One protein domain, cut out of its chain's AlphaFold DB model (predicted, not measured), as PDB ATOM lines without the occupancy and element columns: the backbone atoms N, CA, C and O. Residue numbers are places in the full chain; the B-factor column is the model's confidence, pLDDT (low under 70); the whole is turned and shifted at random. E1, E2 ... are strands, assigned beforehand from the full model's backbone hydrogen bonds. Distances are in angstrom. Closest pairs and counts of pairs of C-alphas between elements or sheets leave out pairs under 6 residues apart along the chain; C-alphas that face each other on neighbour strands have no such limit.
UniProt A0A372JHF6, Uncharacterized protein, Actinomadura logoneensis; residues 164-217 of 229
ATOM      1  N   LEU A 164     -17.907  21.854 -56.077       88.62
ATOM      2  CA  LEU A 164     -17.581  22.323 -54.732       88.62
ATOM      3  C   LEU A 164     -17.461  21.150 -53.763       88.62
ATOM      4  O   LEU A 164     -18.447  20.484 -53.428       88.62
ATOM      5  N   LYS A 165     -16.256  20.962 -53.232       90.62
ATOM      6  CA  LYS A 165     -15.951  19.984 -52.194       90.62
ATOM      7  C   LYS A 165     -16.016  20.623 -50.813       90.62
ATOM      8  O   LYS A 165     -15.412  21.662 -50.553       90.62
ATOM      9  N   LYS A 166     -16.731  19.957 -49.909       92.69
ATOM     10  CA  LYS A 166     -16.850  20.332 -48.498       92.69
ATOM     11  C   LYS A 166     -15.812  19.575 -47.670       92.69
ATOM     12  O   LYS A 166     -15.767  18.348 -47.742       92.69
ATOM     13  N   ILE A 167     -15.010  20.285 -46.880       91.75
ATOM     14  CA  ILE A 167     -13.942  19.708 -46.054       91.75
ATOM     15  C   ILE A 167     -14.213  20.028 -44.582       91.75
ATOM     16  O   ILE A 167     -14.457  21.179 -44.221       91.75
ATOM     17  N   PHE A 168     -14.180  18.989 -43.748       92.44
ATOM     18  CA  PHE A 168     -14.368  19.064 -42.294       92.44
ATOM     19  C   PHE A 168     -13.124  18.656 -41.508       92.44
ATOM     20  O   PHE A 168     -13.122  18.766 -40.291       92.44
ATOM     21  N   ASP A 169     -12.097  18.155 -42.185       90.12
ATOM     22  CA  ASP A 169     -10.893  17.670 -41.530       90.12
ATOM     23  C   ASP A 169      -9.826  18.767 -41.558       90.12
ATOM     24  O   ASP A 169      -9.173  18.998 -42.580       90.12
ATOM     25  N   CYS A 170      -9.712  19.494 -40.446       88.69
ATOM     26  CA  CYS A 170      -8.704  20.535 -40.276       88.69
ATOM     27  C   CYS A 170      -7.329  19.994 -39.871       88.69
ATOM     28  O   CYS A 170      -6.359  20.744 -39.950       88.69
ATOM     29  N   GLU A 171      -7.231  18.726 -39.459       86.88
ATOM     30  CA  GLU A 171      -5.955  18.079 -39.141       86.88
ATOM     31  C   GLU A 171      -5.269  17.594 -40.419       86.88
ATOM     32  O   GLU A 171      -4.070  17.796 -40.605       86.88
ATOM     33  N   GLN A 172      -6.043  16.999 -41.330       87.94
ATOM     34  CA  GLN A 172      -5.542  16.519 -42.613       87.94
ATOM     35  C   GLN A 172      -5.258  17.660 -43.602       87.94
ATOM     36  O   GLN A 172      -4.328  17.541 -44.400       87.94
ATOM     37  N   PHE A 173      -6.045  18.744 -43.568       87.94
ATOM     38  CA  PHE A 173      -5.938  19.862 -44.519       87.94
ATOM     39  C   PHE A 173      -5.945  21.245 -43.839       87.94
ATOM     40  O   PHE A 173      -6.846  22.055 -44.094       87.94
ATOM     41  N   PRO A 174      -4.973  21.552 -42.965       88.44
ATOM     42  CA  PRO A 174      -4.953  22.799 -42.195       88.44
ATOM     43  C   PRO A 174      -4.926  24.063 -43.073       88.44
ATOM     44  O   PRO A 174      -5.475  25.098 -42.693       88.44
ATOM     45  N   GLU A 175      -4.358  24.000 -44.277       87.94
ATOM     46  CA  GLU A 175      -4.264  25.118 -45.221       87.94
ATOM     47  C   GLU A 175      -5.626  25.686 -45.661       87.94
ATOM     48  O   GLU A 175      -5.715  26.847 -46.081       87.94
ATOM     49  N   TYR A 176      -6.702  24.905 -45.532       89.75
ATOM     50  CA  TYR A 176      -8.058  25.308 -45.911       89.75
ATOM     51  C   TYR A 176      -8.842  25.983 -44.780       89.75
ATOM     52  O   TYR A 176      -9.959  26.467 -45.003       89.75
ATOM     53  N   PHE A 177      -8.268  26.065 -43.579       90.94
ATOM     54  CA  PHE A 177      -8.935  26.587 -42.391       90.94
ATOM     55  C   PHE A 177      -8.284  27.876 -41.880       90.94
ATOM     56  O   PHE A 177      -7.131  28.207 -42.160       90.94
ATOM     57  N   ALA A 178      -9.072  28.665 -41.155       90.19
ATOM     58  CA  ALA A 178      -8.613  29.833 -40.423       90.19
ATOM     59  C   ALA A 178      -8.538  29.492 -38.931       90.19
ATOM     60  O   ALA A 178      -9.575  29.321 -38.286       90.19
ATOM     61  N   PHE A 179      -7.315  29.418 -38.405       87.62
ATOM     62  CA  PHE A 179      -7.040  29.147 -36.995       87.62
ATOM     63  C   PHE A 179      -7.045  30.443 -36.166       87.62
ATOM     64  O   PHE A 179      -6.563  31.479 -36.643       87.62
ATOM     65  N   PRO A 180      -7.582  30.421 -34.934       84.31
ATOM     66  CA  PRO A 180      -7.536  31.569 -34.041       84.31
ATOM     67  C   PRO A 180      -6.091  31.877 -33.632       84.31
ATOM     68  O   PRO A 180      -5.336  30.994 -33.239       84.31
ATOM     69  N   SER A 181      -5.708  33.156 -33.691       76.00
ATOM     70  CA  SER A 181      -4.335  33.607 -33.406       76.00
ATOM     71  C   SER A 181      -3.899  33.437 -31.945       76.00
ATOM     72  O   SER A 181      -2.732  33.646 -31.640       76.00
ATOM     73  N   SER A 182      -4.829  33.114 -31.045       67.19
ATOM     74  CA  SER A 182      -4.604  32.917 -29.609       67.19
ATOM     75  C   SER A 182      -4.478  31.446 -29.211       67.19
ATOM     76  O   SER A 182      -4.601  31.137 -28.031       67.19
ATOM     77  N   ALA A 183      -4.348  30.535 -30.176       63.94
ATOM     78  CA  ALA A 183      -4.229  29.119 -29.878       63.94
ATOM     79  C   ALA A 183      -2.788  28.759 -29.502       63.94
ATOM     80  O   ALA A 183      -1.859  29.042 -30.258       63.94
ATOM     81  N   ASP A 184      -2.627  28.128 -28.342       70.38
ATOM     82  CA  ASP A 184      -1.367  27.516 -27.933       70.38
ATOM     83  C   ASP A 184      -1.086  26.263 -28.781       70.38
ATOM     84  O   ASP A 184      -2.009  25.610 -29.267       70.38
ATOM     85  N   GLU A 185       0.186  25.873 -28.926       64.75
ATOM     86  CA  GLU A 185       0.612  24.709 -29.735       64.75
ATOM     87  C   GLU A 185       0.020  23.360 -29.270       64.75
ATOM     88  O   GLU A 185       0.139  22.358 -29.969       64.75
ATOM     89  N   THR A 186      -0.619  23.326 -28.098       68.94
ATOM     90  CA  THR A 186      -1.250  22.137 -27.498       68.94
ATOM     91  C   THR A 186      -2.779  22.191 -27.498       68.94
ATOM     92  O   THR A 186      -3.422  21.299 -26.950       68.94
ATOM     93  N   ALA A 187      -3.370  23.228 -28.094       74.12
ATOM     94  CA  ALA A 187      -4.813  23.380 -28.173       74.12
ATOM     95  C   ALA A 187      -5.429  22.322 -29.100       74.12
ATOM     96  O   ALA A 187      -5.002  22.158 -30.242       74.12
ATOM     97  N   GLU A 188      -6.472  21.642 -28.627       81.38
ATOM     98  CA  GLU A 188      -7.321  20.829 -29.493       81.38
ATOM     99  C   GLU A 188      -8.314  21.736 -30.232       81.38
ATOM    100  O   GLU A 188      -8.852  22.695 -29.666       81.38
ATOM    101  N   PHE A 189      -8.553  21.449 -31.511       83.25
ATOM    102  CA  PHE A 189      -9.397  22.269 -32.375       83.25
ATOM    103  C   PHE A 189     -10.638  21.508 -32.823       83.25
ATOM    104  O   PHE A 189     -10.572  20.336 -33.180       83.25
ATOM    105  N   GLU A 190     -11.767  22.208 -32.879       88.06
ATOM    106  CA  GLU A 190     -13.007  21.711 -33.467       88.06
ATOM    107  C   GLU A 190     -13.404  22.588 -34.657       88.06
ATOM    108  O   GLU A 190     -13.320  23.821 -34.600       88.06
ATOM    109  N   VAL A 191     -13.865  21.963 -35.741       90.62
ATOM    110  CA  VAL A 191     -14.377  22.677 -36.915       90.62
ATOM    111  C   VAL A 191     -15.776  23.230 -36.635       90.62
ATOM    112  O   VAL A 191     -16.746  22.485 -36.555       90.62
ATOM    113  N   ASP A 192     -15.879  24.556 -36.556       89.69
ATOM    114  CA  ASP A 192     -17.140  25.299 -36.421       89.69
ATOM    115  C   ASP A 192     -17.824  25.478 -37.787       89.69
ATOM    116  O   ASP A 192     -19.020  25.235 -37.957       89.69
ATOM    117  N   GLU A 193     -17.041  25.837 -38.810       92.44
ATOM    118  CA  GLU A 193     -17.519  25.951 -40.187       92.44
ATOM    119  C   GLU A 193     -16.632  25.143 -41.146       92.44
ATOM    120  O   GLU A 193     -15.406  25.277 -41.110       92.44
ATOM    121  N   PRO A 194     -17.220  24.363 -42.065       93.06
ATOM    122  CA  PRO A 194     -16.469  23.602 -43.056       93.06
ATOM    123  C   PRO A 194     -15.795  24.524 -44.072       93.06
ATOM    124  O   PRO A 194     -16.333  25.581 -44.427       93.06
ATOM    125  N   ALA A 195     -14.661  24.080 -44.605       91.94
ATOM    126  CA  ALA A 195     -14.051  24.705 -45.768       91.94
ATOM    127  C   ALA A 195     -14.749  24.249 -47.058       91.94
ATOM    128  O   ALA A 195     -15.249  23.124 -47.155       91.94
ATOM    129  N   TRP A 196     -14.771  25.129 -48.055       91.44
ATOM    130  CA  TRP A 196     -15.291  24.865 -49.393       91.44
ATOM    131  C   TRP A 196     -14.197  25.119 -50.416       91.44
ATOM    132  O   TRP A 196     -13.648  26.221 -50.479       91.44
ATOM    133  N   VAL A 197     -13.901  24.095 -51.206       88.56
ATOM    134  CA  VAL A 197     -12.800  24.072 -52.169       88.56
ATOM    135  C   VAL A 197     -13.354  23.700 -53.535       88.56
ATOM    136  O   VAL A 197     -14.223  22.835 -53.634       88.56
ATOM    137  N   ASP A 198     -12.877  24.367 -54.577       87.69
ATOM    138  CA  ASP A 198     -13.128  23.961 -55.956       87.69
ATOM    139  C   ASP A 198     -12.320  22.688 -56.251       87.69
ATOM    140  O   ASP A 198     -11.097  22.667 -56.147       87.69
ATOM    141  N   GLU A 199     -13.010  21.604 -56.585       86.00
ATOM    142  CA  GLU A 199     -12.428  20.290 -56.848       86.00
ATOM    143  C   GLU A 199     -11.535  20.278 -58.095       86.00
ATOM    144  O   GLU A 199     -10.592  19.489 -58.158       86.00
ATOM    145  N   LEU A 200     -11.802  21.149 -59.073       75.38
ATOM    146  CA  LEU A 200     -11.039  21.202 -60.317       75.38
ATOM    147  C   LEU A 200      -9.727  21.971 -60.145       75.38
ATOM    148  O   LEU A 200      -8.693  21.540 -60.651       75.38
ATOM    149  N   THR A 201      -9.777  23.116 -59.464       80.69
ATOM    150  CA  THR A 201      -8.624  24.021 -59.317       80.69
ATOM    151  C   THR A 201      -7.871  23.822 -58.002       80.69
ATOM    152  O   THR A 201      -6.735  24.269 -57.867       80.69
ATOM    153  N   GLY A 202      -8.491  23.171 -57.014       82.31
ATOM    154  CA  GLY A 202      -7.975  23.068 -55.649       82.31
ATOM    155  C   GLY A 202      -8.035  24.385 -54.868       82.31
ATOM    156  O   GLY A 202      -7.542  24.446 -53.739       82.31
ATOM    157  N   GLN A 203      -8.617  25.446 -55.439       85.75
ATOM    158  CA  GLN A 203      -8.676  26.759 -54.806       85.75
ATOM    159  C   GLN A 203      -9.743  26.819 -53.710       85.75
ATOM    160  O   GLN A 203     -10.846  26.277 -53.827       85.75
ATOM    161  N   VAL A 204      -9.423  27.527 -52.627       87.75
ATOM    162  CA  VAL A 204     -10.337  27.701 -51.496       87.75
ATOM    163  C   VAL A 204     -11.361  28.783 -51.815       87.75
ATOM    164  O   VAL A 204     -11.066  29.971 -51.741       87.75
ATOM    165  N   VAL A 205     -12.599  28.370 -52.072       87.06
ATOM    166  CA  VAL A 205     -13.739  29.274 -52.291       87.06
ATOM    167  C   VAL A 205     -14.196  29.913 -50.979       87.06
ATOM    168  O   VAL A 205     -14.582  31.081 -50.932       87.06
ATOM    169  N   ARG A 206     -14.150  29.154 -49.877       91.12
ATOM    170  CA  ARG A 206     -14.378  29.673 -48.524       91.12
ATOM    171  C   ARG A 206     -13.560  28.882 -47.519       91.12
ATOM    172  O   ARG A 206     -13.736  27.673 -47.396       91.12
ATOM    173  N   ARG A 207     -12.728  29.580 -46.746       92.25
ATOM    174  CA  ARG A 207     -11.995  28.963 -45.636       92.25
ATOM    175  C   ARG A 207     -12.948  28.481 -44.551       92.25
ATOM    176  O   ARG A 207     -13.888  29.197 -44.194       92.25
ATOM    177  N   GLY A 208     -12.662  27.297 -44.025       92.44
ATOM    178  CA  GLY A 208     -13.320  26.787 -42.832       92.44
ATOM    179  C   GLY A 208     -12.878  27.563 -41.597       92.44
ATOM    180  O   GLY A 208     -11.851  28.249 -41.607       92.44
ATOM    181  N   ARG A 209     -13.659  27.473 -40.527       92.38
ATOM    182  CA  ARG A 209     -13.335  28.087 -39.239       92.38
ATOM    183  C   ARG A 209     -13.206  27.012 -38.192       92.38
ATOM    184  O   ARG A 209     -14.046  26.118 -38.121       92.38
ATOM    185  N   VAL A 210     -12.176  27.149 -37.376       91.06
ATOM    186  CA  VAL A 210     -11.952  26.283 -36.229       91.06
ATOM    187  C   VAL A 210     -12.016  27.097 -34.948       91.06
ATOM    188  O   VAL A 210     -11.663  28.280 -34.927       91.06
ATOM    189  N   ARG A 211     -12.479  26.459 -33.880       88.25
ATOM    190  CA  ARG A 211     -12.476  26.992 -32.519       88.25
ATOM    191  C   ARG A 211     -11.601  26.109 -31.637       88.25
ATOM    192  O   ARG A 211     -11.480  24.917 -31.898       88.25
ATOM    193  N   VAL A 212     -10.983  26.702 -30.620       85.88
ATOM    194  CA  VAL A 212     -10.256  25.942 -29.594       85.88
ATOM    195  C   VAL A 212     -11.287  25.236 -28.720       85.88
ATOM    196  O   VAL A 212     -12.240  25.878 -28.274       85.88
ATOM    197  N   MET A 213     -11.115  23.936 -28.498       81.00
ATOM    198  CA  MET A 213     -11.889  23.213 -27.497       81.00
ATOM    199  C   MET A 213     -11.379  23.619 -26.114       81.00
ATOM    200  O   MET A 213     -10.193  23.487 -25.812       81.00
ATOM    201  N   GLU A 214     -12.265  24.157 -25.275       69.75
ATOM    202  CA  GLU A 214     -11.951  24.331 -23.861       69.75
ATOM    203  C   GLU A 214     -11.854  22.937 -23.242       69.75
ATOM    204  O   GLU A 214     -12.841  22.204 -23.179       69.75
ATOM    205  N   VAL A 215     -10.652  22.553 -22.816       58.62
ATOM    206  CA  VAL A 215     -10.472  21.354 -22.000       58.62
ATOM    207  C   VAL A 215     -11.209  21.615 -20.689       58.62
ATOM    208  O   VAL A 215     -10.791  22.473 -19.910       58.62
ATOM    209  N   GLU A 216     -12.322  20.919 -20.453       49.16
ATOM    210  CA  GLU A 216     -12.963  20.907 -19.139       49.16
ATOM    211  C   GLU A 216     -11.925  20.410 -18.128       49.16
ATOM    212  O   GLU A 216     -11.559  19.232 -18.108       49.16
ATOM    213  N   SER A 217     -11.400  21.325 -17.310       46.66
ATOM    214  CA  SER A 217     -10.539  20.973 -16.186       46.66
ATOM    215  C   SER A 217     -11.250  19.907 -15.347       46.66
ATOM    216  O   SER A 217     -12.420  20.110 -15.004       46.66
TER     217      SER A 217
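AT A GLANCE: This is residues 164 to 217 of the 229 residues of an uncharacterized protein of Actinomadura logoneensis (UniProt A0A372JHF6). With little regular structure, this is a rod built on a long bent hairpin: E2 runs on into E3, and E4, after the turn, into E5, with E1 beside E3. Residues 177 to 178, a stretch too short to be a named strand, pair with residues 208 to 209 of E5, parallel. The 54 printed residues hold five named strands, E1 to E5 in order, in antiparallel sheets E1 - E3 - E4 and E2 - E5. The class is all strand, with 21 residues in named elements; the whole is only just loose, close to compact, radius of gyration of the C-alphas 12.1 A, spans 44 by 16 by 15 A.

IN THESE COORDINATES: Find E3, residues 195 to 198, 10.3 A long. E1, residues 164 to 167, 9.8 A, begins at C-alpha 164 (-17.581, 22.323, -54.732). E4 is residues 204 to 206, 5.4 A; E2 residues 189 to 193, 11.9 A. E5, residues 208 to 212, 13.6 A, ends at C-alpha 212 (-10.256, 25.942, -29.594).

HOW THE PARTS SIT: Inner strand E3 is antiparallel to E1 at 147 degrees; N 165 and O 197 are within hydrogen-bond range, 2.8 A. E3 and E4 form a hairpin; see N 196 and O 206, 2.8 A. E2 and E5 are antiparallel; see N 190 and O 211, 2.9 A.

THE WHOLE: The printed part has no cut. E1 to E2 is a long link. Residues 182 to 183, 185 to 186 and 214 to 217 have pLDDT under 70.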